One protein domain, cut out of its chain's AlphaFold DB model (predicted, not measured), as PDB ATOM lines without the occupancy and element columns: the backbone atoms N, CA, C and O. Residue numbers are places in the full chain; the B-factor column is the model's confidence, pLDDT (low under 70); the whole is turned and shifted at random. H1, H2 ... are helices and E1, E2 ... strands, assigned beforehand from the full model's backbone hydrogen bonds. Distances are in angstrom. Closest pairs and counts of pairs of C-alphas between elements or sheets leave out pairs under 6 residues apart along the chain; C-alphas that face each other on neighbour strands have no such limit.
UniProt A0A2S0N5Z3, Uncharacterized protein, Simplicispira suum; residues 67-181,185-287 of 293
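AT A GLANCE: This is residues 67 to 181 and 185 to 287 of the 293 residues of an uncharacterized protein of Simplicispira suum (UniProt A0A2S0N5Z3). A strongly twisted sheet of seven strands makes the core, with H2 and H3 packed over one face and H7 and H8 over the other, three layers in all. H1 grazes the sheet with its residues 73 to 77 and touches H6, which leads out to H5 in a small loose arm with H4 near H6, while H9 lies off the sheet on another side. The printed part has 218 residues, with nine named helices and seven named strands in the order H1 E1 H2 E2 H3 E3 E4 H4 H5 H6 H7 E5 H8 H9 E6 E7; the sheet, E1 E3 E4 E5 E2 E6 E7, is mixed, and so is the class, helices and strands. The whole is compact, with a radius of gyration of the C-alphas of 17.9 A and spans of 56 by 50 by 31 A.

IN THESE COORDINATES: H1, residues 67 to 77, begins with C-alpha 67 at (86.822, -102.156, -83.726) and is 15.1 A long. E1, residues 78 to 80, follows, then H2, residues 94 to 110, the longest helix at 24.2 A, beginning with C-alpha 94 at (77.160, -129.791, -52.414). Next come E2, residues 117 to 122, 15.6 A long, H3, residues 129 to 140, 16.0 A long, E3, residues 142 to 146, and E4, residues 164 to 168. H4 is residues 177 to 181, H5 residues 185 to 190, H6 residues 198 to 205 and H7 residues 225 to 232. E5, residues 235 to 239, H8, residues 242 to 250, and H9, residues 261 to 266, lead to E6, residues 271 to 276, 15.5 A long. E7, residues 281 to 286, is 16.5 A long and ends with C-alpha 286 at (92.158, -103.121, -43.821).

HOW THE PARTS SIT: Edge strand E1 is antiparallel to E3, with N 79 and O 144 at 2.8 A. The next neighbours are parallel: E3 and E4 with N 145 and O 166 at 2.8 A, E4 and E5 with N 167 and O 236 at 2.8 A, E5 and E2 with N 237 and O 119 at 2.8 A, and E2 and E6 with N 120 and O 273 at 2.8 A. E6 and edge strand E7 form an antiparallel hairpin, with N 274 and O 283 at 2.8 A. E2, H3, E3 and E5, H8 H9, E6 are split strand-helix-strand units, their two parallel strands having other strands between them, each with a right-handed crossover. H2 runs along the strands over E2 at a height over the sheet of 7.3 A. It touches H3 on the same face, the closest C-alphas being those of Thr 101 and Phe 136, 6.8 A apart. On the opposite face H7 runs along the strands over E5, at a height of 8.3 A, and H8 comes closest to E2 at the C-alphas of Ala 120 and Ala 245, 6.3 A apart. H1 only grazes the sheet, with residues 73 to 77, and touches H6 about perpendicular, at 75 degrees; their closest C-alphas are those of Leu 73 and Lys 202, 6.9 A apart. H5 and H6 only just touch, with 3 pairs of C-alphas within 8 A, the closest those of Trp 188 and Leu 204, 7.1 A apart. H4 and H6 are close but not clearly touching, with the C-alphas of Met 181 and Phe 205 at 7.3 A. H9 is not on the sheet and is apart from H8. Every O i to N i+4 pair is within hydrogen-bond range in H1, H2, H3, H5, H6, H7, H8 and H9; in H4 it is 0 of 1, and 0 of 2 for O i to N i+3.

THE WHOLE: The two C-alphas farthest apart are those of Arg 194 and Tyr 259, 60.3 A. Residues 182 to 184 are not printed, and C-alphas 181 and 185 are 6.3 A apart across the cut. The links E1 to H2, E3 to E4 and H6 to H7 are long. The mean pLDDT of the printed part is 82.8; residues 152 to 155, 170 to 180, 207 to 213 and 215 to 223 are under 70.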
ATOM      1  N   PRO A  67      87.858-102.685 -84.610       83.69
ATOM      2  CA  PRO A  67      86.822-102.156 -83.726       83.69
ATOM      3  C   PRO A  67      85.625-103.095 -83.531       83.69
ATOM      4  O   PRO A  67      85.224-103.296 -82.385       83.69
ATOM      5  N   ASP A  68      85.118-103.720 -84.601       87.38
ATOM      6  CA  ASP A  68      83.969-104.641 -84.522       87.38
ATOM      7  C   ASP A  68      84.309-105.894 -83.708       87.38
ATOM      8  O   ASP A  68      83.521-106.362 -82.887       87.38
ATOM      9  N   ILE A  69      85.519-106.430 -83.902       86.38
ATOM     10  CA  ILE A  69      86.013-107.570 -83.123       86.38
ATOM     11  C   ILE A  69      86.084-107.186 -81.648       86.38
ATOM     12  O   ILE A  69      85.608-107.932 -80.797       86.38
ATOM     13  N   GLN A  70      86.647-106.022 -81.327       82.50
ATOM     14  CA  GLN A  70      86.751-105.560 -79.947       82.50
ATOM     15  C   GLN A  70      85.379-105.304 -79.309       82.50
ATOM     16  O   GLN A  70      85.192-105.599 -78.130       82.50
ATOM     17  N   GLU A  71      84.417-104.761 -80.056       85.31
ATOM     18  CA  GLU A  71      83.045-104.581 -79.576       85.31
ATOM     19  C   GLU A  71      82.372-105.922 -79.267       85.31
ATOM     20  O   GLU A  71      81.796-106.089 -78.191       85.31
ATOM     21  N   TYR A  72      82.524-106.905 -80.153       87.44
ATOM     22  CA  TYR A  72      82.018-108.256 -79.933       87.44
ATOM     23  C   TYR A  72      82.688-108.958 -78.748       87.44
ATOM     24  O   TYR A  72      82.024-109.591 -77.934       87.44
ATOM     25  N   LEU A  73      84.008-108.838 -78.601       86.81
ATOM     26  CA  LEU A  73      84.699-109.393 -77.438       86.81
ATOM     27  C   LEU A  73      84.233-108.736 -76.136       86.81
ATOM     28  O   LEU A  73      84.077-109.430 -75.135       86.81
ATOM     29  N   SER A  74      83.951-107.431 -76.162       84.44
ATOM     30  CA  SER A  74      83.423-106.721 -75.000       84.44
ATOM     31  C   SER A  74      82.000-107.150 -74.643       84.44
ATOM     32  O   SER A  74      81.670-107.174 -73.460       84.44
ATOM     33  N   SER A  75      81.150-107.477 -75.623       85.44
ATOM     34  CA  SER A  75      79.807-107.993 -75.335       85.44
ATOM     35  C   SER A  75      79.864-109.415 -74.770       85.44
ATOM     36  O   SER A  75      79.160-109.720 -73.815       85.44
ATOM     37  N   GLU A  76      80.774-110.246 -75.281       86.56
ATOM     38  CA  GLU A  76      81.047-111.602 -74.789       86.56
ATOM     39  C   GLU A  76      81.717-111.639 -73.406       86.56
ATOM     40  O   GLU A  76      81.671-112.662 -72.718       86.56
ATOM     41  N   ALA A  77      82.381-110.552 -73.008       87.38
ATOM     42  CA  ALA A  77      83.062-110.450 -71.723       87.38
ATOM     43  C   ALA A  77      82.081-110.323 -70.552       87.38
ATOM     44  O   ALA A  77      82.412-110.751 -69.447       87.38
ATOM     45  N   ILE A  78      80.882-109.773 -70.779       88.44
ATOM     46  CA  ILE A  78      79.825-109.711 -69.767       88.44
ATOM     47  C   ILE A  78      78.978-110.974 -69.876       88.44
ATOM     48  O   ILE A  78      78.299-111.219 -70.869       88.44
ATOM     49  N   THR A  79      78.967-111.764 -68.810       89.38
ATOM     50  CA  THR A  79      78.160-112.978 -68.723       89.38
ATOM     51  C   THR A  79      77.174-112.894 -67.569       89.38
ATOM     52  O   THR A  79      77.491-112.429 -66.475       89.38
ATOM     53  N   THR A  80      75.953-113.364 -67.808       87.75
ATOM     54  CA  THR A  80      74.954-113.527 -66.751       87.75
ATOM     55  C   THR A  80      75.305-114.713 -65.858       87.75
ATOM     56  O   THR A  80      75.992-115.648 -66.281       87.75
ATOM     57  N   GLY A  81      74.757-114.729 -64.645       88.56
ATOM     58  CA  GLY A  81      74.914-115.866 -63.748       88.56
ATOM     59  C   GLY A  81      74.384-117.189 -64.320       88.56
ATOM     60  O   GLY A  81      73.390-117.230 -65.051       88.56
ATOM     61  N   SER A  82      75.015-118.298 -63.936       91.06
ATOM     62  CA  SER A  82      74.639-119.662 -64.324       91.06
ATOM     63  C   SER A  82      74.649-120.608 -63.125       91.06
ATOM     64  O   SER A  82      75.397-120.403 -62.177       91.06
ATOM     65  N   ARG A  83      73.854-121.683 -63.164       90.38
ATOM     66  CA  ARG A  83      73.910-122.735 -62.130       90.38
ATOM     67  C   ARG A  83      75.249-123.480 -62.178       90.38
ATOM     68  O   ARG A  83      75.909-123.488 -63.218       90.38
ATOM     69  N   PHE A  84      75.606-124.139 -61.075       88.06
ATOM     70  CA  PHE A  84      76.704-125.099 -61.086       88.06
ATOM     71  C   PHE A  84      76.453-126.188 -62.148       88.06
ATOM     72  O   PHE A  84      75.313-126.646 -62.296       88.06
ATOM     73  N   PRO A  85      77.486-126.585 -62.913       85.31
ATOM     74  CA  PRO A  85      77.411-127.739 -63.802       85.31
ATOM     75  C   PRO A  85      76.974-129.003 -63.050       85.31
ATOM     76  O   PRO A  85      77.300-129.175 -61.879       85.31
ATOM     77  N   LYS A  86      76.249-129.901 -63.730       78.25
ATOM     78  CA  LYS A  86      75.808-131.179 -63.139       78.25
ATOM     79  C   LYS A  86      76.980-132.106 -62.814       78.25
ATOM     80  O   LYS A  86      76.932-132.833 -61.831       78.25
ATOM     81  N   GLU A  87      78.002-132.079 -63.660       82.38
ATOM     82  CA  GLU A  87      79.222-132.860 -63.505       82.38
ATOM     83  C   GLU A  87      80.333-131.909 -63.075       82.38
ATOM     84  O   GLU A  87      80.815-131.093 -63.864       82.38
ATOM     85  N   LEU A  88      80.696-131.983 -61.799       84.81
ATOM     86  CA  LEU A  88      81.806-131.240 -61.226       84.81
ATOM     87  C   LEU A  88      82.816-132.209 -60.610       84.81
ATOM     88  O   LEU A  88      82.425-133.283 -60.144       84.81
ATOM     89  N   PRO A  89      84.110-131.840 -60.586       85.88
ATOM     90  CA  PRO A  89      85.101-132.559 -59.800       85.88
ATOM     91  C   PRO A  89      84.631-132.761 -58.347       85.88
ATOM     92  O   PRO A  89      84.012-131.845 -57.797       85.88
ATOM     93  N   PRO A  90      84.959-133.898 -57.701       86.31
ATOM     94  CA  PRO A  90      84.481-134.232 -56.353       86.31
ATOM     95  C   PRO A  90      84.746-133.158 -55.291       86.31
ATOM     96  O   PRO A  90      83.989-133.035 -54.339       86.31
ATOM     97  N   GLN A  91      85.792-132.349 -55.471       85.69
ATOM     98  CA  GLN A  91      86.137-131.238 -54.579       85.69
ATOM     99  C   GLN A  91      85.099-130.097 -54.536       85.69
ATOM    100  O   GLN A  91      85.132-129.291 -53.614       85.69
ATOM    101  N   PHE A  92      84.191-130.009 -55.516       90.44
ATOM    102  CA  PHE A  92      83.123-129.001 -55.586       90.44
ATOM    103  C   PHE A  92      81.753-129.620 -55.294       90.44
ATOM    104  O   PHE A  92      80.774-129.360 -56.002       90.44
ATOM    105  N   ASP A  93      81.694-130.482 -54.282       90.12
ATOM    106  CA  ASP A  93      80.462-131.127 -53.846       90.12
ATOM    107  C   ASP A  93      79.423-130.127 -53.295       90.12
ATOM    108  O   ASP A  93      79.648-128.917 -53.194       90.12
ATOM    109  N   GLY A  94      78.238-130.632 -52.939       89.12
ATOM    110  CA  GLY A  94      77.160-129.791 -52.414       89.12
ATOM    111  C   GLY A  94      77.533-129.051 -51.123       89.12
ATOM    112  O   GLY A  94      77.071-127.929 -50.910       89.12
ATOM    113  N   ALA A  95      78.395-129.635 -50.284       92.12
ATOM    114  CA  ALA A  95      78.844-129.011 -49.045       92.12
ATOM    115  C   ALA A  95      79.779-127.826 -49.329       92.12
ATOM    116  O   ALA A  95      79.588-126.744 -48.764       92.12
ATOM    117  N   TRP A  96      80.732-127.996 -50.250       94.38
ATOM    118  CA  TRP A  96      81.595-126.923 -50.732       94.38
ATOM    119  C   TRP A  96      80.768-125.794 -51.346       94.38
ATOM    120  O   TRP A  96      80.937-124.637 -50.966       94.38
ATOM    121  N   GLN A  97      79.819-126.124 -52.231       94.06
ATOM    122  CA  GLN A  97      78.962-125.136 -52.895       94.06
ATOM    123  C   GLN A  97      78.170-124.306 -51.881       94.06
ATOM    124  O   GLN A  97      78.176-123.076 -51.955       94.06
ATOM    125  N   HIS A  98      77.529-124.959 -50.908       94.44
ATOM    126  CA  HIS A  98      76.758-124.278 -49.870       94.44
ATOM    127  C   HIS A  98      77.651-123.381 -49.003       94.44
ATOM    128  O   HIS A  98      77.329-122.216 -48.771       94.44
ATOM    129  N   ARG A  99      78.798-123.899 -48.545       96.19
ATOM    130  CA  ARG A  99      79.714-123.157 -47.672       96.19
ATOM    131  C   ARG A  99      80.360-121.970 -48.384       96.19
ATOM    132  O   ARG A  99      80.353-120.873 -47.836       96.19
ATOM    133  N   ALA A 100      80.867-122.159 -49.600       96.38
ATOM    134  CA  ALA A 100      81.476-121.090 -50.388       96.38
ATOM    135  C   ALA A 100      80.460-119.984 -50.726       96.38
ATOM    136  O   ALA A 100      80.771-118.800 -50.612       96.38
ATOM    137  N   THR A 101      79.221-120.363 -51.063       96.75
ATOM    138  CA  THR A 101      78.131-119.405 -51.319       96.75
ATOM    139  C   THR A 101      77.767-118.618 -50.059       96.75
ATOM    140  O   THR A 101      77.584-117.405 -50.133       96.75
ATOM    141  N   ALA A 102      77.708-119.276 -48.896       96.94
ATOM    142  CA  ALA A 102      77.414-118.620 -47.624       96.94
ATOM    143  C   ALA A 102      78.510-117.628 -47.201       96.94
ATOM    144  O   ALA A 102      78.188-116.524 -46.768       96.94
ATOM    145  N   LEU A 103      79.790-117.985 -47.370       97.69
ATOM    146  CA  LEU A 103      80.916-117.076 -47.112       97.69
ATOM    147  C   LEU A 103      80.861-115.851 -48.028       97.69
ATOM    148  O   LEU A 103      81.003-114.720 -47.570       97.69
ATOM    149  N   LEU A 104      80.581-116.055 -49.318       96.94
ATOM    150  CA  LEU A 104      80.468-114.945 -50.258       96.94
ATOM    151  C   LEU A 104      79.283-114.028 -49.930       96.94
ATOM    152  O   LEU A 104      79.429-112.808 -49.946       96.94
ATOM    153  N   ALA A 105      78.132-114.600 -49.564       96.69
ATOM    154  CA  ALA A 105      76.975-113.838 -49.104       96.69
ATOM    155  C   ALA A 105      77.286-113.026 -47.839       96.69
ATOM    156  O   ALA A 105      76.903-111.860 -47.747       96.69
ATOM    157  N   LYS A 106      78.018-113.618 -46.890       96.62
ATOM    158  CA  LYS A 106      78.440-112.943 -45.662       96.62
ATOM    159  C   LYS A 106      79.397-111.784 -45.948       96.62
ATOM    160  O   LYS A 106      79.187-110.698 -45.417       96.62
ATOM    161  N   ALA A 107      80.374-111.971 -46.835       96.06
ATOM    162  CA  ALA A 107      81.282-110.907 -47.260       96.06
ATOM    163  C   ALA A 107      80.550-109.758 -47.976       96.06
ATOM    164  O   ALA A 107      80.834-108.591 -47.719       96.06
ATOM    165  N   VAL A 108      79.561-110.068 -48.824       95.19
ATOM    166  CA  VAL A 108      78.714-109.048 -49.468       95.19
ATOM    167  C   VAL A 108      77.888-108.272 -48.439       95.19
ATOM    168  O   VAL A 108      77.777-107.054 -48.551       95.19
ATOM    169  N   ALA A 109      77.338-108.952 -47.432       94.12
ATOM    170  CA  ALA A 109      76.555-108.323 -46.369       94.12
ATOM    171  C   ALA A 109      77.406-107.504 -45.379       94.12
ATOM    172  O   ALA A 109      76.884-106.592 -44.745       94.12
ATOM    173  N   ALA A 110      78.699-107.815 -45.245       93.50
ATOM    174  CA  ALA A 110      79.630-107.078 -44.390       93.50
ATOM    175  C   ALA A 110      80.013-105.697 -44.953       93.50
ATOM    176  O   ALA A 110      80.473-104.840 -44.196       93.50
ATOM    177  N   ARG A 111      79.808-105.478 -46.259       92.00
ATOM    178  CA  ARG A 111      80.093-104.209 -46.930       92.00
ATOM    179  C   ARG A 111      79.197-103.096 -46.402       92.00
ATOM    180  O   ARG A 111      77.983-103.252 -46.290       92.00
ATOM    181  N   THR A 112      79.780-101.921 -46.202       90.94
ATOM    182  CA  THR A 112      79.035-100.694 -45.915       90.94
ATOM    183  C   THR A 112      78.608-100.020 -47.229       90.94
ATOM    184  O   THR A 112      79.472 -99.626 -48.017       90.94
ATOM    185  N   PRO A 113      77.301 -99.864 -47.516       87.81
ATOM    186  CA  PRO A 113      76.845 -99.211 -48.744       87.81
ATOM    187  C   PRO A 113      77.390 -97.784 -48.887       87.81
ATOM    188  O   PRO A 113      77.357 -97.006 -47.936       87.81
ATOM    189  N   GLY A 114      77.870 -97.436 -50.084       84.88
ATOM    190  CA  GLY A 114      78.441 -96.119 -50.393       84.88
ATOM    191  C   GLY A 114      79.899 -95.917 -49.961       84.88
ATOM    192  O   GLY A 114      80.513 -94.934 -50.371       84.88
ATOM    193  N   GLU A 115      80.474 -96.840 -49.189       89.56
ATOM    194  CA  GLU A 115      81.900 -96.837 -48.864       89.56
ATOM    195  C   GLU A 115      82.708 -97.548 -49.961       89.56
ATOM    196  O   GLU A 115      82.207 -98.431 -50.665       89.56
ATOM    197  N   LEU A 116      83.979 -97.165 -50.112       91.00
ATOM    198  CA  LEU A 116      84.897 -97.804 -51.055       91.00
ATOM    199  C   LEU A 116      85.458 -99.095 -50.451       91.00
ATOM    200  O   LEU A 116      86.560 -99.137 -49.901       91.00
ATOM    201  N   GLU A 117      84.662-100.149 -50.559       93.31
ATOM    202  CA  GLU A 117      84.985-101.509 -50.138       93.31
ATOM    203  C   GLU A 117      84.696-102.481 -51.281       93.31
ATOM    204  O   GLU A 117      83.738-102.306 -52.037       93.31
ATOM    205  N   PHE A 118      85.506-103.530 -51.395       93.44
ATOM    206  CA  PHE A 118      85.287-104.603 -52.363       93.44
ATOM    207  C   PHE A 118      85.375-105.966 -51.686       93.44
ATOM    208  O   PHE A 118      85.923-106.115 -50.593       93.44
ATOM    209  N   ILE A 119      84.825-106.979 -52.343       95.69
ATOM    210  CA  ILE A 119      84.922-108.367 -51.911       95.69
ATOM    211  C   ILE A 119      86.035-109.033 -52.719       95.69
ATOM    212  O   ILE A 119      85.958-109.099 -53.943       95.69
ATOM    213  N   ALA A 120      87.066-109.541 -52.049       94.56
ATOM    214  CA  ALA A 120      88.152-110.274 -52.686       94.56
ATOM    215  C   ALA A 120      87.818-111.769 -52.705       94.56
ATOM    216  O   ALA A 120      87.870-112.435 -51.673       94.56
ATOM    217  N   LEU A 121      87.486-112.315 -53.875       95.81
ATOM    218  CA  LEU A 121      87.279-113.751 -54.042       95.81
ATOM    219  C   LEU A 121      88.595-114.416 -54.450       95.81
ATOM    220  O   LEU A 121      89.061-114.252 -55.574       95.81
ATOM    221  N   VAL A 122      89.199-115.174 -53.547       93.44
ATOM    222  CA  VAL A 122      90.594-115.602 -53.666       93.44
ATOM    223  C   VAL A 122      90.718-117.114 -53.804       93.44
ATOM    224  O   VAL A 122      89.972-117.877 -53.194       93.44
ATOM    225  N   GLY A 123      91.689-117.551 -54.599       90.88
ATOM    226  CA  GLY A 123      92.224-118.909 -54.549       90.88
ATOM    227  C   GLY A 123      93.069-119.230 -55.774       90.88
ATOM    228  O   GLY A 123      93.043-118.491 -56.761       90.88
ATOM    229  N   GLY A 124      93.759-120.364 -55.757       86.19
ATOM    230  CA  GLY A 124      94.625-120.784 -56.858       86.19
ATOM    231  C   GLY A 124      93.905-121.010 -58.203       86.19
ATOM    232  O   GLY A 124      92.667-120.980 -58.311       86.19
ATOM    233  N   PRO A 125      94.657-121.241 -59.295       85.31
ATOM    234  CA  PRO A 125      94.089-121.711 -60.554       85.31
ATOM    235  C   PRO A 125      93.239-122.965 -60.335       85.31
ATOM    236  O   PRO A 125      93.674-123.929 -59.715       85.31
ATOM    237  N   GLY A 126      92.006-122.947 -60.839       85.62
ATOM    238  CA  GLY A 126      91.085-124.067 -60.660       85.62
ATOM    239  C   GLY A 126      90.367-124.114 -59.310       85.62
ATOM    240  O   GLY A 126      89.597-125.040 -59.125       85.62
ATOM    241  N   SER A 127      90.496-123.123 -58.420       89.69
ATOM    242  CA  SER A 127      89.778-123.081 -57.127       89.69
ATOM    243  C   SER A 127      88.255-122.867 -57.222       89.69
ATOM    244  O   SER A 127      87.562-122.788 -56.214       89.69
ATOM    245  N   GLY A 128      87.708-122.743 -58.434       91.25
ATOM    246  CA  GLY A 128      86.270-122.571 -58.650       91.25
ATOM    247  C   GLY A 128      85.757-121.127 -58.575       91.25
ATOM    248  O   GLY A 128      84.546-120.943 -58.657       91.25
ATOM    249  N   LYS A 129      86.627-120.103 -58.507       93.44
ATOM    250  CA  LYS A 129      86.233-118.670 -58.465       93.44
ATOM    251  C   LYS A 129      85.164-118.301 -59.496       93.44
ATOM    252  O   LYS A 129      84.079-117.866 -59.130       93.44
ATOM    253  N   THR A 130      85.433-118.554 -60.779       92.19
ATOM    254  CA  THR A 130      84.490-118.263 -61.873       92.19
ATOM    255  C   THR A 130      83.178-119.047 -61.738       92.19
ATOM    256  O   THR A 130      82.119-118.531 -62.086       92.19
ATOM    257  N   LEU A 131      83.223-120.292 -61.242       92.94
ATOM    258  CA  LEU A 131      82.019-121.110 -61.039       92.94
ATOM    259  C   LEU A 131      81.146-120.521 -59.930       92.94
ATOM    260  O   LEU A 131      79.951-120.323 -60.140       92.94
ATOM    261  N   LEU A 132      81.754-120.197 -58.785       95.50
ATOM    262  CA  LEU A 132      81.062-119.590 -57.655       95.50
ATOM    263  C   LEU A 132      80.507-118.213 -58.018       95.50
ATOM    264  O   LEU A 132      79.340-117.954 -57.755       95.50
ATOM    265  N   ALA A 133      81.300-117.364 -58.674       94.94
ATOM    266  CA  ALA A 133      80.873-116.046 -59.134       94.94
ATOM    267  C   ALA A 133      79.621-116.125 -60.015       94.94
ATOM    268  O   ALA A 133      78.619-115.463 -59.747       94.94
ATOM    269  N   LYS A 134      79.639-116.993 -61.035       94.75
ATOM    270  CA  LYS A 134      78.482-117.189 -61.915       94.75
ATOM    271  C   LYS A 134      77.276-117.733 -61.162       94.75
ATOM    272  O   LYS A 134      76.156-117.297 -61.424       94.75
ATOM    273  N   HIS A 135      77.487-118.668 -60.240       95.12
ATOM    274  CA  HIS A 135      76.407-119.188 -59.410       95.12
ATOM    275  C   HIS A 135      75.791-118.100 -58.533       95.12
ATOM    276  O   HIS A 135      74.571-117.946 -58.502       95.12
ATOM    277  N   PHE A 136      76.628-117.294 -57.895       95.44
ATOM    278  CA  PHE A 136      76.201-116.227 -57.011       95.44
ATOM    279  C   PHE A 136      75.442-115.128 -57.761       95.44
ATOM    280  O   PHE A 136      74.340-114.776 -57.349       95.44
ATOM    281  N   CYS A 137      75.920-114.685 -58.930       94.50
ATOM    282  CA  CYS A 137      75.169-113.762 -59.790       94.50
ATOM    283  C   CYS A 137      73.820-114.340 -60.242       94.50
ATOM    284  O   CYS A 137      72.870-113.594 -60.463       94.50
ATOM    285  N   LYS A 138      73.694-115.670 -60.384       94.00
ATOM    286  CA  LYS A 138      72.409-116.287 -60.746       94.00
ATOM    287  C   LYS A 138      71.389-116.191 -59.614       94.00
ATOM    288  O   LYS A 138      70.199-116.091 -59.903       94.00
ATOM    289  N   LEU A 139      71.851-116.284 -58.367       92.38
ATOM    290  CA  LEU A 139      71.013-116.225 -57.172       92.38
ATOM    291  C   LEU A 139      70.669-114.784 -56.789       92.38
ATOM    292  O   LEU A 139      69.512-114.488 -56.515       92.38
ATOM    293  N   SER A 140      71.671-113.910 -56.797       90.75
ATOM    294  CA  SER A 140      71.580-112.553 -56.256       90.75
ATOM    295  C   SER A 140      71.299-111.483 -57.315       90.75
ATOM    296  O   SER A 140      71.042-110.336 -56.969       90.75
ATOM    297  N   GLY A 141      71.346-111.843 -58.601       90.94
ATOM    298  CA  GLY A 141      71.297-110.886 -59.705       90.94
ATOM    299  C   GLY A 141      72.658-110.239 -59.982       90.94
ATOM    300  O   GLY A 141      73.573-110.274 -59.158       90.94
ATOM    301  N   GLY A 142      72.794-109.664 -61.177       91.25
ATOM    302  CA  GLY A 142      74.023-109.031 -61.651       91.25
ATOM    303  C   GLY A 142      74.809-109.863 -62.667       91.25
ATOM    304  O   GLY A 142      74.271-110.771 -63.314       91.25
ATOM    305  N   CYS A 143      76.088-109.533 -62.840       91.88
ATOM    306  CA  CYS A 143      76.899-110.018 -63.952       91.88
ATOM    307  C   CYS A 143      78.347-110.340 -63.560       91.88
ATOM    308  O   CYS A 143      78.897-109.832 -62.582       91.88
ATOM    309  N   VAL A 144      78.967-111.198 -64.368       92.19
ATOM    310  CA  VAL A 144      80.392-111.519 -64.304       92.19
ATOM    311  C   VAL A 144      81.065-110.952 -65.541       92.19
ATOM    312  O   VAL A 144      80.690-111.308 -66.659       92.19
ATOM    313  N   VAL A 145      82.064-110.105 -65.339       89.31
ATOM    314  CA  VAL A 145      82.818-109.425 -66.389       89.31
ATOM    315  C   VAL A 145      84.229-110.011 -66.463       89.31
ATOM    316  O   VAL A 145      84.978-109.937 -65.489       89.31
ATOM    317  N   ASP A 146      84.605-110.596 -67.608       87.31
ATOM    318  CA  ASP A 146      86.003-110.946 -67.917       87.31
ATOM    319  C   ASP A 146      86.764-109.646 -68.193       87.31
ATOM    320  O   ASP A 146      86.675-109.053 -69.273       87.31
ATOM    321  N   VAL A 147      87.488-109.180 -67.177       80.25
ATOM    322  CA  VAL A 147      88.127-107.862 -67.185       80.25
ATOM    323  C   VAL A 147      89.198-107.772 -68.277       80.25
ATOM    324  O   VAL A 147      89.416-106.701 -68.828       80.25
ATOM    325  N   GLY A 148      89.822-108.893 -68.653       77.75
ATOM    326  CA  GLY A 148      90.838-108.937 -69.707       77.75
ATOM    327  C   GLY A 148      90.289-108.808 -71.132       77.75
ATOM    328  O   GLY A 148      91.079-108.625 -72.059       77.75
ATOM    329  N   LEU A 149      88.971-108.933 -71.320       79.56
ATOM    330  CA  LEU A 149      88.292-108.819 -72.617       79.56
ATOM    331  C   LEU A 149      87.361-107.600 -72.712       79.56
ATOM    332  O   LEU A 149      86.948-107.231 -73.814       79.56
ATOM    333  N   TYR A 150      86.986-107.007 -71.579       79.25
ATOM    334  CA  TYR A 150      86.035-105.904 -71.539       79.25
ATOM    335  C   TYR A 150      86.706-104.543 -71.757       79.25
ATOM    336  O   TYR A 150      87.732-104.217 -71.162       79.25
ATOM    337  N   ARG A 151      86.085-103.689 -72.581       74.69
ATOM    338  CA  ARG A 151      86.644-102.379 -72.942       74.69
ATOM    339  C   ARG A 151      86.221-101.257 -71.987       74.69
ATOM    340  O   ARG A 151      85.542-100.312 -72.396       74.69
ATOM    341  N   TRP A 152      86.676-101.321 -70.740       69.00
ATOM    342  CA  TRP A 152      86.302-100.378 -69.675       69.00
ATOM    343  C   TRP A 152      86.423 -98.897 -70.066       69.00
ATOM    344  O   TRP A 152      85.481 -98.131 -69.883       69.00
ATOM    345  N   PHE A 153      87.541 -98.508 -70.684       64.12
ATOM    346  CA  PHE A 153      87.839 -97.107 -71.013       64.12
ATOM    347  C   PHE A 153      86.990 -96.522 -72.145       64.12
ATOM    348  O   PHE A 153      86.874 -95.306 -72.259       64.12
ATOM    349  N   THR A 154      86.409 -97.366 -73.001       66.19
ATOM    350  CA  THR A 154      85.556 -96.898 -74.106       66.19
ATOM    351  C   THR A 154      84.074 -97.088 -73.822       66.19
ATOM    352  O   THR A 154      83.248 -96.447 -74.465       66.19
ATOM    353  N   ARG A 155      83.722 -97.981 -72.891       69.69
ATOM    354  CA  ARG A 155      82.336 -98.274 -72.537       69.69
ATOM    355  C   ARG A 155      82.259 -98.675 -71.060       69.69
ATOM    356  O   ARG A 155      82.411 -99.856 -70.756       69.69
ATOM    357  N   PRO A 156      82.052 -97.722 -70.138       70.25
ATOM    358  CA  PRO A 156      81.911 -98.051 -68.728       70.25
ATOM    359  C   PRO A 156      80.613 -98.836 -68.508       70.25
ATOM    360  O   PRO A 156      79.543 -98.431 -68.969       70.25
ATOM    361  N   TYR A 157      80.705 -99.962 -67.799       75.88
ATOM    362  CA  TYR A 157      79.527-100.702 -67.361       75.88
ATOM    363  C   TYR A 157      78.797 -99.912 -66.271       75.88
ATOM    364  O   TYR A 157      79.427 -99.424 -65.332       75.88
ATOM    365  N   GLN A 158      77.474 -99.813 -66.382       79.62
ATOM    366  CA  GLN A 158      76.625 -99.199 -65.366       79.62
ATOM    367  C   GLN A 158      75.720-100.277 -64.758       79.62
ATOM    368  O   GLN A 158      74.837-100.772 -65.459       79.62
ATOM    369  N   PRO A 159      75.941-100.671 -63.491       79.25
ATOM    370  CA  PRO A 159      75.099-101.649 -62.823       79.25
ATOM    371  C   PRO A 159      73.739-101.039 -62.494       79.25
ATOM    372  O   PRO A 159      73.646 -99.863 -62.129       79.25
ATOM    373  N   ALA A 160      72.686-101.851 -62.562       79.88
ATOM    374  CA  ALA A 160      71.415-101.469 -61.964       79.88
ATOM    375  C   ALA A 160      71.518-101.482 -60.427       79.88
ATOM    376  O   ALA A 160      72.386-102.133 -59.839       79.88
ATOM    377  N   ALA A 161      70.628-100.749 -59.754       75.38
ATOM    378  CA  ALA A 161      70.637-100.659 -58.297       75.38
ATOM    379  C   ALA A 161      70.517-102.054 -57.655       75.38
ATOM    380  O   ALA A 161      69.567-102.789 -57.920       75.38
ATOM    381  N   GLY A 162      71.483-102.405 -56.803       76.06
ATOM    382  CA  GLY A 162      71.526-103.697 -56.116       76.06
ATOM    383  C   GLY A 162      72.107-104.858 -56.932       76.06
ATOM    384  O   GLY A 162      72.222-105.953 -56.386       76.06
ATOM    385  N   GLU A 163      72.510-104.649 -58.189       88.75
ATOM    386  CA  GLU A 163      73.221-105.681 -58.952       88.75
ATOM    387  C   GLU A 163      74.598-105.970 -58.364       88.75
ATOM    388  O   GLU A 163      75.314-105.064 -57.945       88.75
ATOM    389  N   ILE A 164      74.997-107.239 -58.399       92.25
ATOM    390  CA  ILE A 164      76.355-107.653 -58.060       92.25
ATOM    391  C   ILE A 164      77.214-107.622 -59.315       92.25
ATOM    392  O   ILE A 164      76.854-108.198 -60.342       92.25
ATOM    393  N   VAL A 165      78.379-106.991 -59.221       92.38
ATOM    394  CA  VAL A 165      79.345-106.947 -60.317       92.38
ATOM    395  C   VAL A 165      80.555-107.770 -59.917       92.38
ATOM    396  O   VAL A 165      81.203-107.475 -58.915       92.38
ATOM    397  N   VAL A 166      80.864-108.807 -60.694       92.62
ATOM    398  CA  VAL A 166      82.067-109.616 -60.489       92.62
ATOM    399  C   VAL A 166      83.092-109.307 -61.565       92.62
ATOM    400  O   VAL A 166      82.816-109.449 -62.751       92.62
ATOM    401  N   PHE A 167      84.297-108.963 -61.146       90.44
ATOM    402  CA  PHE A 167      85.487-108.878 -61.975       90.44
ATOM    403  C   PHE A 167      86.206-110.225 -61.944       90.44
ATOM    404  O   PHE A 167      86.869-110.571 -60.962       90.44
ATOM    405  N   ASP A 168      86.051-111.005 -63.014       86.81
ATOM    406  CA  ASP A 168      86.764-112.270 -63.181       86.81
ATOM    407  C   ASP A 168      88.098-112.038 -63.895       86.81
ATOM    408  O   ASP A 168      88.172-111.301 -64.880       86.81
ATOM    409  N   ARG A 169      89.149-112.702 -63.399       72.56
ATOM    410  CA  ARG A 169      90.530-112.598 -63.907       72.56
ATOM    411  C   ARG A 169      91.026-111.146 -64.074       72.56
ATOM    412  O   ARG A 169      91.488-110.787 -65.160       72.56
ATOM    413  N   PRO A 170      90.949-110.301 -63.033       63.06
ATOM    414  CA  PRO A 170      91.606-109.003 -63.047       63.06
ATOM    415  C   PRO A 170      93.105-109.203 -63.314       63.06
ATOM    416  O   PRO A 170      93.765-110.016 -62.669       63.06
ATOM    417  N   ALA A 171      93.637-108.491 -64.303       54.38
ATOM    418  CA  ALA A 171      95.068-108.474 -64.570       54.38
ATOM    419  C   ALA A 171      95.764-107.459 -63.649       54.38
ATOM    420  O   ALA A 171      95.213-106.391 -63.370       54.38
ATOM    421  N   LEU A 172      96.983-107.776 -63.203       52.34
ATOM    422  CA  LEU A 172      97.870-106.805 -62.561       52.34
ATOM    423  C   LEU A 172      98.318-105.760 -63.598       52.34
ATOM    424  O   LEU A 172      98.707-106.147 -64.704       52.34
ATOM    425  N   PRO A 173      98.337-104.458 -63.266       46.62
ATOM    426  CA  PRO A 173      98.915-103.460 -64.155       46.62
ATOM    427  C   PRO A 173     100.431-103.700 -64.267       46.62
ATOM    428  O   PRO A 173     101.143-103.693 -63.263       46.62
ATOM    429  N   ARG A 174     100.943-103.932 -65.484       43.59
ATOM    430  CA  ARG A 174     102.387-103.804 -65.789       43.59
ATOM    431  C   ARG A 174     102.687-102.367 -66.252       43.59
ATOM    432  O   ARG A 174     101.870-101.494 -65.998       43.59
ATOM    433  N   SER A 175     103.836-102.080 -66.874       41.91
ATOM    434  CA  SER A 175     104.242-100.740 -67.376       41.91
ATOM    435  C   SER A 175     104.242-100.675 -68.929       41.91
ATOM    436  O   SER A 175     104.829-101.555 -69.549       41.91
ATOM    437  N   ALA A 176     103.577 -99.666 -69.536       45.78
ATOM    438  CA  ALA A 176     103.246 -99.413 -70.967       45.78
ATOM    439  C   ALA A 176     102.038-100.142 -71.672       45.78
ATOM    440  O   ALA A 176     102.213-101.209 -72.265       45.78
ATOM    441  N   PRO A 177     100.841 -99.505 -71.766       51.84
ATOM    442  CA  PRO A 177      99.638-100.045 -72.434       51.84
ATOM    443  C   PRO A 177      99.592 -99.954 -73.979       51.84
ATOM    444  O   PRO A 177      98.800-100.655 -74.607       51.84
ATOM    445  N   SER A 178     100.404 -99.115 -74.632       55.44
ATOM    446  CA  SER A 178     100.299 -98.882 -76.090       55.44
ATOM    447  C   SER A 178     100.959 -99.969 -76.949       55.44
ATOM    448  O   SER A 178     100.464-100.294 -78.030       55.44
ATOM    449  N   ALA A 179     102.047-100.575 -76.467       59.31
ATOM    450  CA  ALA A 179     102.805-101.573 -77.223       59.31
ATOM    451  C   ALA A 179     102.091-102.935 -77.301       59.31
ATOM    452  O   ALA A 179     102.177-103.620 -78.320       59.31
ATOM    453  N   SER A 180     101.356-103.329 -76.253       66.38
ATOM    454  CA  SER A 180     100.662-104.625 -76.195       66.38
ATOM    455  C   SER A 180      99.483-104.691 -77.168       66.38
ATOM    456  O   SER A 180      99.313-105.687 -77.869       66.38
ATOM    457  N   MET A 181      98.709-103.608 -77.275       70.69
ATOM    458  CA  MET A 181      97.571-103.535 -78.188       70.69
ATOM    459  C   MET A 181      98.016-103.421 -79.653       70.69
ATOM    460  O   MET A 181      97.475-104.123 -80.506       70.69
ATOM    461  N   PHE A 185      97.191-106.199 -82.623       82.50
ATOM    462  CA  PHE A 185      96.733-105.822 -83.966       82.50
ATOM    463  C   PHE A 185      97.641-106.352 -85.075       82.50
ATOM    464  O   PHE A 185      97.146-106.869 -86.080       82.50
ATOM    465  N   GLU A 186      98.955-106.266 -84.886       84.31
ATOM    466  CA  GLU A 186      99.945-106.820 -85.807       84.31
ATOM    467  C   GLU A 186      99.771-108.342 -85.937       84.31
ATOM    468  O   GLU A 186      99.566-108.865 -87.035       84.31
ATOM    469  N   LEU A 187      99.723-109.057 -84.808       87.44
ATOM    470  CA  LEU A 187      99.531-110.509 -84.785       87.44
ATOM    471  C   LEU A 187      98.202-110.934 -85.423       87.44
ATOM    472  O   LEU A 187      98.157-111.928 -86.152       87.44
ATOM    473  N   TRP A 188      97.119-110.189 -85.191       87.75
ATOM    474  CA  TRP A 188      95.831-110.453 -85.834       87.75
ATOM    475  C   TRP A 188      95.894-110.257 -87.354       87.75
ATOM    476  O   TRP A 188      95.399-111.093 -88.115       87.75
ATOM    477  N   SER A 189      96.560-109.194 -87.805       84.88
ATOM    478  CA  SER A 189      96.715-108.886 -89.231       84.88
ATOM    479  C   SER A 189      97.492-109.980 -89.964       84.88
ATOM    480  O   SER A 189      97.084-110.387 -91.052       84.88
ATOM    481  N   HIS A 190      98.526-110.544 -89.330       87.06
ATOM    482  CA  HIS A 190      99.295-111.675 -89.862       87.06
ATOM    483  C   HIS A 190      98.633-113.048 -89.666       87.06
ATOM    484  O   HIS A 190      99.074-114.035 -90.254       87.06
ATOM    485  N   THR A 191      97.563-113.143 -88.871       85.25
ATOM    486  CA  THR A 191      96.834-114.402 -88.689       85.25
ATOM    487  C   THR A 191      96.084-114.749 -89.974       85.25
ATOM    488  O   THR A 191      95.270-113.960 -90.466       85.25
ATOM    489  N   ALA A 192      96.324-115.952 -90.508       85.12
ATOM    490  CA  ALA A 192      95.660-116.429 -91.717       85.12
ATOM    491  C   ALA A 192      94.126-116.432 -91.538       85.12
ATOM    492  O   ALA A 192      93.650-116.796 -90.460       85.12
ATOM    493  N   PRO A 193      93.316-116.128 -92.572       82.00
ATOM    494  CA  PRO A 193      91.858-116.009 -92.433       82.00
ATOM    495  C   PRO A 193      91.177-117.220 -91.778       82.00
ATOM    496  O   PRO A 193      90.261-117.066 -90.979       82.00
ATOM    497  N   ARG A 194      91.675-118.434 -92.050       75.38
ATOM    498  CA  ARG A 194      91.158-119.691 -91.474       75.38
ATOM    499  C   ARG A 194      91.454-119.871 -89.979       75.38
ATOM    500  O   ARG A 194      90.875-120.755 -89.356       75.38
ATOM    501  N   GLN A 195      92.377-119.086 -89.431       79.88
ATOM    502  CA  GLN A 195      92.786-119.089 -88.024       79.88
ATOM    503  C   GLN A 195      92.190-117.903 -87.246       79.88
ATOM    504  O   GLN A 195      92.342-117.838 -86.029       79.88
ATOM    505  N   ARG A 196      91.481-116.983 -87.918       83.00
ATOM    506  CA  ARG A 196      90.790-115.836 -87.308       83.00
ATOM    507  C   ARG A 196      89.471-116.261 -86.653       83.00
ATOM    508  O   ARG A 196      88.390-115.879 -87.095       83.00
ATOM    509  N   THR A 197      89.559-117.101 -85.624       83.62
ATOM    510  CA  THR A 197      88.405-117.547 -84.828       83.62
ATOM    511  C   THR A 197      88.155-116.626 -83.635       83.62
ATOM    512  O   THR A 197      89.015-115.820 -83.271       83.62
ATOM    513  N   VAL A 198      86.987-116.764 -82.996       83.75
ATOM    514  CA  VAL A 198      86.659-116.043 -81.754       83.75
ATOM    515  C   VAL A 198      87.644-116.383 -80.640       83.75
ATOM    516  O   VAL A 198      88.052-115.495 -79.906       83.75
ATOM    517  N   GLU A 199      88.073-117.635 -80.523       82.44
ATOM    518  CA  GLU A 199      89.046-118.071 -79.519       82.44
ATOM    519  C   GLU A 199      90.405-117.418 -79.751       82.44
ATOM    520  O   GLU A 199      91.012-116.929 -78.803       82.44
ATOM    521  N   ARG A 200      90.854-117.342 -81.011       84.56
ATOM    522  CA  ARG A 200      92.107-116.667 -81.359       84.56
ATOM    523  C   ARG A 200      92.023-115.162 -81.121       84.56
ATOM    524  O   ARG A 200      92.983-114.568 -80.641       84.56
ATOM    525  N   ALA A 201      90.877-114.551 -81.417       86.31
ATOM    526  CA  ALA A 201      90.623-113.155 -81.086       86.31
ATOM    527  C   ALA A 201      90.633-112.940 -79.563       86.31
ATOM    528  O   ALA A 201      91.329-112.051 -79.087       86.31
ATOM    529  N   LYS A 202      89.949-113.798 -78.790       85.56
ATOM    530  CA  LYS A 202      89.987-113.798 -77.318       85.56
ATOM    531  C   LYS A 202      91.408-114.002 -76.792       85.56
ATOM    532  O   LYS A 202      91.726-113.452 -75.760       85.56
ATOM    533  N   GLU A 203      92.263-114.773 -77.453       83.25
ATOM    534  CA  GLU A 203      93.656-114.970 -77.037       83.25
ATOM    535  C   GLU A 203      94.523-113.732 -77.305       83.25
ATOM    536  O   GLU A 203      95.231-113.279 -76.415       83.25
ATOM    537  N   LEU A 204      94.453-113.174 -78.517       82.50
ATOM    538  CA  LEU A 204      95.300-112.055 -78.942       82.50
ATOM    539  C   LEU A 204      94.863-110.714 -78.353       82.50
ATOM    540  O   LEU A 204      95.704-109.896 -77.993       82.50
ATOM    541  N   PHE A 205      93.553-110.477 -78.285       79.69
ATOM    542  CA  PHE A 205      92.982-109.237 -77.765       79.69
ATOM    543  C   PHE A 205      92.694-109.283 -76.275       79.69
ATOM    544  O   PHE A 205      92.396-108.229 -75.712       79.69
ATOM    545  N   ARG A 206      92.804-110.456 -75.631       77.25
ATOM    546  CA  ARG A 206      92.863-110.492 -74.173       77.25
ATOM    547  C   ARG A 206      94.100-109.732 -73.763       77.25
ATOM    548  O   ARG A 206      95.236-110.130 -74.001       77.25
ATOM    549  N   SER A 207      93.842-108.580 -73.190       60.41
ATOM    550  CA  SER A 207      94.884-107.666 -72.822       60.41
ATOM    551  C   SER A 207      95.416-108.086 -71.461       60.41
ATOM    552  O   SER A 207      94.651-108.174 -70.503       60.41
ATOM    553  N   GLU A 208      96.737-108.238 -71.338       52.03
ATOM    554  CA  GLU A 208      97.413-108.224 -70.027       52.03
ATOM    555  C   GLU A 208      97.192-106.885 -69.277       52.03
ATOM    556  O   GLU A 208      97.640-106.724 -68.150       52.03
ATOM    557  N   TRP A 209      96.499-105.927 -69.906       51.62
ATOM    558  CA  TRP A 209      96.389-104.518 -69.551       51.62
ATOM    559  C   TRP A 209      94.962-103.965 -69.455       51.62
ATOM    560  O   TRP A 209      94.800-102.777 -69.195       51.62
ATOM    561  N   GLN A 210      93.920-104.776 -69.659       49.50
ATOM    562  CA  GLN A 210      92.529-104.305 -69.507       49.50
ATOM    563  C   GLN A 210      91.975-104.492 -68.090       49.50
ATOM    564  O   GLN A 210      90.837-104.123 -67.824       49.50
ATOM    565  N   GLY A 211      92.800-104.994 -67.165       47.28
ATOM    566  CA  GLY A 211      92.496-105.058 -65.742       47.28
ATOM    567  C   GLY A 211      92.338-103.671 -65.126       47.28
ATOM    568  O   GLY A 211      93.326-102.950 -65.044       47.28
ATOM    569  N   ILE A 212      91.152-103.312 -64.629       52.62
ATOM    570  CA  ILE A 212      91.047-102.321 -63.548       52.62
ATOM    571  C   ILE A 212      90.973-103.129 -62.248       52.62
ATOM    572  O   ILE A 212      89.904-103.662 -61.954       52.62
ATOM    573  N   PRO A 213      92.064-103.284 -61.472       55.91
ATOM    574  CA  PRO A 213      91.948-103.949 -60.183       55.91
ATOM    575  C   PRO A 213      91.231-103.059 -59.164       55.91
ATOM    576  O   PRO A 213      90.415-103.572 -58.413       55.91
ATOM    577  N   MET A 214      91.499-101.748 -59.152       70.75
ATOM    578  CA  MET A 214      90.938-100.789 -58.182       70.75
ATOM    579  C   MET A 214      90.998 -99.343 -58.703       70.75
ATOM    580  O   MET A 214      89.997 -98.641 -58.680       70.75
ATOM    581  N   ASP A 215      92.168 -98.905 -59.181       69.62
ATOM    582  CA  ASP A 215      92.414 -97.599 -59.810       69.62
ATOM    583  C   ASP A 215      93.465 -97.791 -60.907       69.62
ATOM    584  O   ASP A 215      94.543 -98.319 -60.621       69.62
ATOM    585  N   ALA A 216      93.181 -97.411 -62.156       57.25
ATOM    586  CA  ALA A 216      94.190 -97.529 -63.206       57.25
ATOM    587  C   ALA A 216      95.228 -96.387 -63.098       57.25
ATOM    588  O   ALA A 216      94.869 -95.251 -62.772       57.25
ATOM    589  N   PRO A 217      96.521 -96.636 -63.395       50.38
ATOM    590  CA  PRO A 217      97.524 -95.574 -63.435       50.38
ATOM    591  C   PRO A 217      97.123 -94.478 -64.434       50.38
ATOM    592  O   PRO A 217      96.959 -94.750 -65.621       50.38
ATOM    593  N   GLY A 218      96.979 -93.238 -63.960       49.12
ATOM    594  CA  GLY A 218      96.596 -92.092 -64.793       49.12
ATOM    595  C   GLY A 218      95.087 -91.853 -64.935       49.12
ATOM    596  O   GLY A 218      94.704 -90.888 -65.594       49.12
ATOM    597  N   GLU A 219      94.225 -92.660 -64.303       58.03
ATOM    598  CA  GLU A 219      92.813 -92.295 -64.150       58.03
ATOM    599  C   GLU A 219      92.666 -91.092 -63.215       58.03
ATOM    600  O   GLU A 219      93.288 -91.013 -62.150       58.03
ATOM    601  N   SER A 220      91.799 -90.149 -63.593       56.72
ATOM    602  CA  SER A 220      91.361 -89.137 -62.643       56.72
ATOM    603  C   SER A 220      90.535 -89.825 -61.555       56.72
ATOM    604  O   SER A 220      89.685 -90.671 -61.824       56.72
ATOM    605  N   ILE A 221      90.761 -89.439 -60.303       58.09
ATOM    606  CA  ILE A 221      90.063 -89.995 -59.134       58.09
ATOM    607  C   ILE A 221      88.531 -89.889 -59.271       58.09
ATOM    608  O   ILE A 221      87.804 -90.732 -58.755       58.09
ATOM    609  N   HIS A 222      88.040 -88.865 -59.975       55.09
ATOM    610  CA  HIS A 222      86.614 -88.637 -60.234       55.09
ATOM    611  C   HIS A 222      86.069 -89.425 -61.441       55.09
ATOM    612  O   HIS A 222      84.861 -89.447 -61.653       55.09
ATOM    613  N   GLY A 223      86.939 -90.077 -62.215       61.69
ATOM    614  CA  GLY A 223      86.596 -90.920 -63.362       61.69
ATOM    615  C   GLY A 223      86.873 -92.414 -63.159       61.69
ATOM    616  O   GLY A 223      86.612 -93.183 -64.080       61.69
ATOM    617  N   SER A 224      87.380 -92.832 -61.991       74.81
ATOM    618  CA  SER A 224      87.687 -94.243 -61.710       74.81
ATOM    619  C   SER A 224      86.423 -95.101 -61.765       74.81
ATOM    620  O   SER A 224      85.495 -94.953 -60.962       74.81
ATOM    621  N   ILE A 225      86.397 -96.024 -62.727       76.94
ATOM    622  CA  ILE A 225      85.249 -96.904 -62.962       76.94
ATOM    623  C   ILE A 225      85.045 -97.835 -61.766       76.94
ATOM    624  O   ILE A 225      83.922 -97.983 -61.289       76.94
ATOM    625  N   ALA A 226      86.117 -98.422 -61.235       80.44
ATOM    626  CA  ALA A 226      86.028 -99.349 -60.111       80.44
ATOM    627  C   ALA A 226      85.523 -98.671 -58.826       80.44
ATOM    628  O   ALA A 226      84.708 -99.258 -58.115       80.44
ATOM    629  N   ARG A 227      85.912 -97.414 -58.563       85.12
ATOM    630  CA  ARG A 227      85.372 -96.645 -57.427       85.12
ATOM    631  C   ARG A 227      83.879 -96.386 -57.562       85.12
ATOM    632  O   ARG A 227      83.126 -96.656 -56.629       85.12
ATOM    633  N   ASN A 228      83.454 -95.914 -58.733       83.69
ATOM    634  CA  ASN A 228      82.043 -95.661 -59.016       83.69
ATOM    635  C   ASN A 228      81.211 -96.948 -58.876       83.69
ATOM    636  O   ASN A 228      80.124 -96.928 -58.299       83.69
ATOM    637  N   LEU A 229      81.749 -98.080 -59.341       86.38
ATOM    638  CA  LEU A 229      81.112 -99.388 -59.208       86.38
ATOM    639  C   LEU A 229      81.002 -99.842 -57.751       86.38
ATOM    640  O   LEU A 229      79.911-100.218 -57.339       86.38
ATOM    641  N   ALA A 230      82.078 -99.781 -56.963       88.50
ATOM    642  CA  ALA A 230      82.061-100.217 -55.562       88.50
ATOM    643  C   ALA A 230      81.093 -99.398 -54.688       88.50
ATOM    644  O   ALA A 230      80.435 -99.929 -53.783       88.50
ATOM    645  N   GLN A 231      80.951 -98.105 -54.989       87.12
ATOM    646  CA  GLN A 231      79.969 -97.248 -54.326       87.12
ATOM    647  C   GLN A 231      78.534 -97.617 -54.716       87.12
ATOM    648  O   GLN A 231      77.670 -97.704 -53.842       87.12
ATOM    649  N   ALA A 232      78.280 -97.878 -56.001       86.06
ATOM    650  CA  ALA A 232      76.946 -98.177 -56.518       86.06
ATOM    651  C   ALA A 232      76.463 -99.608 -56.213       86.06
ATOM    652  O   ALA A 232      75.273 -99.831 -55.988       86.06
ATOM    653  N   ALA A 233      77.371-100.583 -56.193       90.25
ATOM    654  CA  ALA A 233      77.063-102.008 -56.219       90.25
ATOM    655  C   ALA A 233      78.087-102.829 -55.411       90.25
ATOM    656  O   ALA A 233      79.233-102.407 -55.256       90.25
ATOM    657  N   PRO A 234      77.717-104.016 -54.887       93.62
ATOM    658  CA  PRO A 234      78.705-104.967 -54.395       93.62
ATOM    659  C   PRO A 234      79.663-105.364 -55.525       93.62
ATOM    660  O   PRO A 234      79.273-106.057 -56.467       93.62
ATOM    661  N   LEU A 235      80.914-104.919 -55.414       92.69
ATOM    662  CA  LEU A 235      81.984-105.256 -56.344       92.69
ATOM    663  C   LEU A 235      82.777-106.447 -55.800       92.69
ATOM    664  O   LEU A 235      83.419-106.349 -54.755       92.69
ATOM    665  N   ILE A 236      82.731-107.571 -56.512       93.81
ATOM    666  CA  ILE A 236      83.528-108.765 -56.223       93.81
ATOM    667  C   ILE A 236      84.689-108.806 -57.211       93.81
ATOM    668  O   ILE A 236      84.474-108.702 -58.412       93.81
ATOM    669  N   VAL A 237      85.910-109.003 -56.733       92.25
ATOM    670  CA  VAL A 237      87.117-109.051 -57.561       92.25
ATOM    671  C   VAL A 237      87.858-110.359 -57.289       92.25
ATOM    672  O   VAL A 237      88.152-110.692 -56.141       92.25
ATOM    673  N   CYS A 238      88.115-111.139 -58.341       91.62
ATOM    674  CA  CYS A 238      88.743-112.455 -58.232       91.62
ATOM    675  C   CYS A 238      90.278-112.357 -58.189       91.62
ATOM    676  O   CYS A 238      90.871-112.030 -59.203       91.62
ATOM    677  N   PHE A 239      90.955-112.747 -57.112       88.88
ATOM    678  CA  PHE A 239      92.431-112.762 -57.068       88.88
ATOM    679  C   PHE A 239      92.998-114.181 -57.044       88.88
ATOM    680  O   PHE A 239      92.292-115.141 -56.705       88.88
ATOM    681  N   ALA A 240      94.272-114.334 -57.413       87.00
ATOM    682  CA  ALA A 240      94.957-115.615 -57.282       87.00
ATOM    683  C   ALA A 240      95.369-115.884 -55.829       87.00
ATOM    684  O   ALA A 240      95.338-117.037 -55.402       87.00
ATOM    685  N   SER A 241      95.697-114.841 -55.059       88.31
ATOM    686  CA  SER A 241      96.111-114.981 -53.660       88.31
ATOM    687  C   SER A 241      95.664-113.811 -52.762       88.31
ATOM    688  O   SER A 241      95.263-112.758 -53.270       88.31
ATOM    689  N   PRO A 242      95.698-113.977 -51.423       90.50
ATOM    690  CA  PRO A 242      95.403-112.894 -50.483       90.50
ATOM    691  C   PRO A 242      96.369-111.715 -50.613       90.50
ATOM    692  O   PRO A 242      95.964-110.565 -50.473       90.50
ATOM    693  N   GLU A 243      97.632-111.996 -50.928       88.00
ATOM    694  CA  GLU A 243      98.678-110.989 -51.106       88.00
ATOM    695  C   GLU A 243      98.387-110.100 -52.317       88.00
ATOM    696  O   GLU A 243      98.570-108.889 -52.236       88.00
ATOM    697  N   GLU A 244      97.868-110.663 -53.415       84.88
ATOM    698  CA  GLU A 244      97.424-109.867 -54.565       84.88
ATOM    699  C   GLU A 244      96.254-108.941 -54.204       84.88
ATOM    700  O   GLU A 244      96.228-107.787 -54.638       84.88
ATOM    701  N   ALA A 245      95.307-109.417 -53.388       87.69
ATOM    702  CA  ALA A 245      94.186-108.605 -52.921       87.69
ATOM    703  C   ALA A 245      94.652-107.465 -51.997       87.69
ATOM    704  O   ALA A 245      94.207-106.326 -52.152       87.69
ATOM    705  N   GLN A 246      95.582-107.746 -51.076       87.44
ATOM    706  CA  GLN A 246      96.194-106.730 -50.217       87.44
ATOM    707  C   GLN A 246      96.986-105.712 -51.047       87.44
ATOM    708  O   GLN A 246      96.814-104.509 -50.871       87.44
ATOM    709  N   HIS A 247      97.792-106.174 -52.005       83.31
ATOM    710  CA  HIS A 247      98.550-105.302 -52.900       83.31
ATOM    711  C   HIS A 247      97.628-104.399 -53.733       83.31
ATOM    712  O   HIS A 247      97.922-103.219 -53.915       83.31
ATOM    713  N   ALA A 248      96.490-104.915 -54.209       81.69
ATOM    714  CA  ALA A 248      95.484-104.108 -54.898       81.69
ATOM    715  C   ALA A 248      94.863-103.039 -53.977       81.69
ATOM    716  O   ALA A 248      94.682-101.897 -54.403       81.69
ATOM    717  N   LEU A 249      94.572-103.388 -52.718       86.25
ATOM    718  CA  LEU A 249      94.037-102.463 -51.715       86.25
ATOM    719  C   LEU A 249      95.040-101.364 -51.335       86.25
ATOM    720  O   LEU A 249      94.685-100.185 -51.283       86.25
ATOM    721  N   ASP A 250      96.294-101.723 -51.080       82.88
ATOM    722  CA  ASP A 250      97.314-100.769 -50.650       82.88
ATOM    723  C   ASP A 250      97.794 -99.891 -51.808       82.88
ATOM    724  O   ASP A 250      97.883 -98.667 -51.649       82.88
ATOM    725  N   GLY A 251      98.002-100.498 -52.981       76.06
ATOM    726  CA  GLY A 251      98.479 -99.852 -54.204       76.06
ATOM    727  C   GLY A 251      97.459 -98.948 -54.901       76.06
ATOM    728  O   GLY A 251      97.808 -98.281 -55.874       76.06
ATOM    729  N   SER A 252      96.210 -98.890 -54.426       78.19
ATOM    730  CA  SER A 252      95.192 -97.996 -54.980       78.19
ATOM    731  C   SER A 252      95.580 -96.517 -54.800       78.19
ATOM    732  O   SER A 252      96.292 -96.149 -53.862       78.19
ATOM    733  N   ALA A 253      95.050 -95.609 -55.619       76.06
ATOM    734  CA  ALA A 253      95.358 -94.187 -55.469       76.06
ATOM    735  C   ALA A 253      94.901 -93.654 -54.095       76.06
ATOM    736  O   ALA A 253      93.899 -94.114 -53.522       76.06
ATOM    737  N   ARG A 254      95.638 -92.676 -53.556       77.69
ATOM    738  CA  ARG A 254      95.241 -91.941 -52.349       77.69
ATOM    739  C   ARG A 254      94.788 -90.540 -52.677       77.69
ATOM    740  O   ARG A 254      95.446 -89.817 -53.414       77.69
ATOM    741  N   VAL A 255      93.672 -90.166 -52.075       78.62
ATOM    742  CA  VAL A 255      93.031 -88.873 -52.276       78.62
ATOM    743  C   VAL A 255      93.030 -88.146 -50.954       78.62
ATOM    744  O   VAL A 255      92.476 -88.656 -49.986       78.62
ATOM    745  N   ILE A 256      93.627 -86.964 -50.897       78.50
ATOM    746  CA  ILE A 256      93.573 -86.116 -49.708       78.50
ATOM    747  C   ILE A 256      92.666 -84.939 -50.047       78.50
ATOM    748  O   ILE A 256      92.993 -84.118 -50.900       78.50
ATOM    749  N   SER A 257      91.504 -84.868 -49.400       75.38
ATOM    750  CA  SER A 257      90.665 -83.675 -49.451       75.38
ATOM    751  C   SER A 257      91.288 -82.594 -48.575       75.38
ATOM    752  O   SER A 257      91.506 -82.810 -47.383       75.38
ATOM    753  N   MET A 258      91.529 -81.413 -49.150       77.88
ATOM    754  CA  MET A 258      92.067 -80.257 -48.419       77.88
ATOM    755  C   MET A 258      91.081 -79.674 -47.394       77.88
ATOM    756  O   MET A 258      91.488 -78.916 -46.520       77.88
ATOM    757  N   TYR A 259      89.794 -80.018 -47.493       74.62
ATOM    758  CA  TYR A 259      88.723 -79.346 -46.752       74.62
ATOM    759  C   TYR A 259      88.139 -80.182 -45.608       74.62
ATOM    760  O   TYR A 259      87.516 -79.624 -44.709       74.62
ATOM    761  N   SER A 260      88.292 -81.515 -45.624       82.81
ATOM    762  CA  SER A 260      87.718 -82.370 -44.575       82.81
ATOM    763  C   SER A 260      88.363 -83.763 -44.487       82.81
ATOM    764  O   SER A 260      88.384 -84.491 -45.485       82.81
ATOM    765  N   PRO A 261      88.777 -84.210 -43.284       81.06
ATOM    766  CA  PRO A 261      89.189 -85.596 -43.042       81.06
ATOM    767  C   PRO A 261      88.093 -86.627 -43.353       81.06
ATOM    768  O   PRO A 261      88.387 -87.712 -43.849       81.06
ATOM    769  N   ALA A 262      86.821 -86.287 -43.119       80.75
ATOM    770  CA  ALA A 262      85.699 -87.178 -43.416       80.75
ATOM    771  C   ALA A 262      85.492 -87.349 -44.930       80.75
ATOM    772  O   ALA A 262      85.200 -88.448 -45.399       80.75
ATOM    773  N   ALA A 263      85.695 -86.281 -45.710       79.44
ATOM    774  CA  ALA A 263      85.676 -86.365 -47.169       79.44
ATOM    775  C   ALA A 263      86.857 -87.197 -47.691       79.44
ATOM    776  O   ALA A 263      86.670 -88.038 -48.565       79.44
ATOM    777  N   THR A 264      88.048 -87.024 -47.111       79.94
ATOM    778  CA  THR A 264      89.220 -87.867 -47.396       79.94
ATOM    779  C   THR A 264      88.911 -89.348 -47.183       79.94
ATOM    780  O   THR A 264      89.184 -90.148 -48.071       79.94
ATOM    781  N   ALA A 265      88.292 -89.733 -46.063       80.06
ATOM    782  CA  ALA A 265      87.957 -91.135 -45.794       80.06
ATOM    783  C   ALA A 265      87.032 -91.743 -46.868       80.06
ATOM    784  O   ALA A 265      87.330 -92.810 -47.393       80.06
ATOM    785  N   LYS A 266      85.974 -91.026 -47.270       82.56
ATOM    786  CA  LYS A 266      85.024 -91.490 -48.303       82.56
ATOM    787  C   LYS A 266      85.632 -91.608 -49.700       82.56
ATOM    788  O   LYS A 266      85.140 -92.362 -50.534       82.56
ATOM    789  N   LEU A 267      86.685 -90.841 -49.964       81.06
ATOM    790  CA  LEU A 267      87.411 -90.840 -51.229       81.06
ATOM    791  C   LEU A 267      88.546 -91.865 -51.253       81.06
ATOM    792  O   LEU A 267      89.374 -91.793 -52.151       81.06
ATOM    793  N   ASN A 268      88.663 -92.793 -50.306       85.94
ATOM    794  CA  ASN A 268      89.716 -93.806 -50.337       85.94
ATOM    795  C   ASN A 268      89.165 -95.201 -50.076       85.94
ATOM    796  O   ASN A 268      88.290 -95.381 -49.239       85.94
ATOM    797  N   TRP A 269      89.737 -96.188 -50.767       88.94
ATOM    798  CA  TRP A 269      89.493 -97.595 -50.475       88.94
ATOM    799  C   TRP A 269      89.822 -97.904 -49.014       88.94
ATOM    800  O   TRP A 269      90.906 -97.552 -48.538       88.94
ATOM    801  N   ARG A 270      88.870 -98.520 -48.312       90.44
ATOM    802  CA  ARG A 270      88.921 -98.742 -46.862       90.44
ATOM    803  C   ARG A 270      89.301-100.172 -46.517       90.44
ATOM    804  O   ARG A 270      90.184-100.395 -45.688       90.44
ATOM    805  N   ALA A 271      88.619-101.121 -47.146       93.06
ATOM    806  CA  ALA A 271      88.717-102.526 -46.801       93.06
ATOM    807  C   ALA A 271      88.484-103.437 -48.009       93.06
ATOM    808  O   ALA A 271      87.814-103.065 -48.977       93.06
ATOM    809  N   ALA A 272      89.011-104.654 -47.897       93.69
ATOM    810  CA  ALA A 272      88.681-105.774 -48.761       93.69
ATOM    811  C   ALA A 272      88.111-106.916 -47.912       93.69
ATOM    812  O   ALA A 272      88.775-107.403 -46.996       93.69
ATOM    813  N   HIS A 273      86.893-107.366 -48.206       96.56
ATOM    814  CA  HIS A 273      86.306-108.537 -47.551       96.56
ATOM    815  C   HIS A 273      86.748-109.790 -48.296       96.56
ATOM    816  O   HIS A 273      86.266-110.077 -49.391       96.56
ATOM    817  N   LEU A 274      87.707-110.511 -47.733       95.81
ATOM    818  CA  LEU A 274      88.335-111.649 -48.375       95.81
ATOM    819  C   LEU A 274      87.535-112.927 -48.135       95.81
ATOM    820  O   LEU A 274      87.203-113.257 -47.000       95.81
ATOM    821  N   VAL A 275      87.301-113.676 -49.210       97.38
ATOM    822  CA  VAL A 275      86.759-115.037 -49.209       97.38
ATOM    823  C   VAL A 275      87.782-115.947 -49.877       97.38
ATOM    824  O   VAL A 275      87.989-115.871 -51.087       97.38
ATOM    825  N   ASN A 276      88.435-116.804 -49.096       95.94
ATOM    826  CA  ASN A 276      89.453-117.724 -49.587       95.94
ATOM    827  C   ASN A 276      88.829-119.094 -49.875       95.94
ATOM    828  O   ASN A 276      88.352-119.775 -48.966       95.94
ATOM    829  N   LEU A 277      88.837-119.502 -51.145       95.25
ATOM    830  CA  LEU A 277      88.269-120.771 -51.596       95.25
ATOM    831  C   LEU A 277      89.183-121.975 -51.365       95.25
ATOM    832  O   LEU A 277      88.675-123.094 -51.314       95.25
ATOM    833  N   ASP A 278      90.488-121.764 -51.194       90.94
ATOM    834  CA  ASP A 278      91.449-122.854 -50.995       90.94
ATOM    835  C   ASP A 278      91.319-123.462 -49.590       90.94
ATOM    836  O   ASP A 278      91.527-124.659 -49.407       90.94
ATOM    837  N   ASN A 279      90.917-122.661 -48.596       92.62
ATOM    838  CA  ASN A 279      90.694-123.117 -47.219       92.62
ATOM    839  C   ASN A 279      89.281-122.831 -46.670       92.62
ATOM    840  O   ASN A 279      89.010-123.114 -45.501       92.62
ATOM    841  N   LEU A 280      88.373-122.298 -47.499       94.19
ATOM    842  CA  LEU A 280      86.998-121.924 -47.136       94.19
ATOM    843  C   LEU A 280      86.931-121.072 -45.861       94.19
ATOM    844  O   LEU A 280      86.213-121.402 -44.903       94.19
ATOM    845  N   SER A 281      87.693-119.982 -45.868       94.19
ATOM    846  CA  SER A 281      87.736-118.988 -44.800       94.19
ATOM    847  C   SER A 281      87.352-117.602 -45.306       94.19
ATOM    848  O   SER A 281      87.341-117.334 -46.510       94.19
ATOM    849  N   GLU A 282      87.047-116.717 -44.368       94.75
ATOM    850  CA  GLU A 282      86.825-115.303 -44.637       94.75
ATOM    851  C   GLU A 282      87.568-114.449 -43.612       94.75
ATOM    852  O   GLU A 282      87.756-114.860 -42.464       94.75
ATOM    853  N   HIS A 283      87.994-113.262 -44.027       94.00
ATOM    854  CA  HIS A 283      88.494-112.219 -43.137       94.00
ATOM    855  C   HIS A 283      88.457-110.866 -43.848       94.00
ATOM    856  O   HIS A 283      88.414-110.799 -45.072       94.00
ATOM    857  N   THR A 284      88.488-109.775 -43.089       95.75
ATOM    858  CA  THR A 284      88.535-108.424 -43.659       95.75
ATOM    859  C   THR A 284      89.962-107.899 -43.607       95.75
ATOM    860  O   THR A 284      90.560-107.830 -42.536       95.75
ATOM    861  N   LEU A 285      90.487-107.509 -44.763       92.38
ATOM    862  CA  LEU A 285      91.724-106.754 -44.888       92.38
ATOM    863  C   LEU A 285      91.413-105.268 -44.742       92.38
ATOM    864  O   LEU A 285      90.467-104.763 -45.349       92.38
ATOM    865  N   LEU A 286      92.215-104.572 -43.946       91.44
ATOM    866  CA  LEU A 286      92.158-103.121 -43.821       91.44
ATOM    867  C   LEU A 286      93.320-102.516 -44.594       91.44
ATOM    868  O   LEU A 286      94.420-103.069 -44.618       91.44
ATOM    869  N   ARG A 287      93.079-101.360 -45.207       83.56
ATOM    870  CA  ARG A 287      94.142-100.634 -45.890       83.56
ATOM    871  C   ARG A 287      95.171-100.138 -44.876       83.56
ATOM    872  O   ARG A 287      94.794 -99.533 -43.869       83.56
TER     873      ARG A 287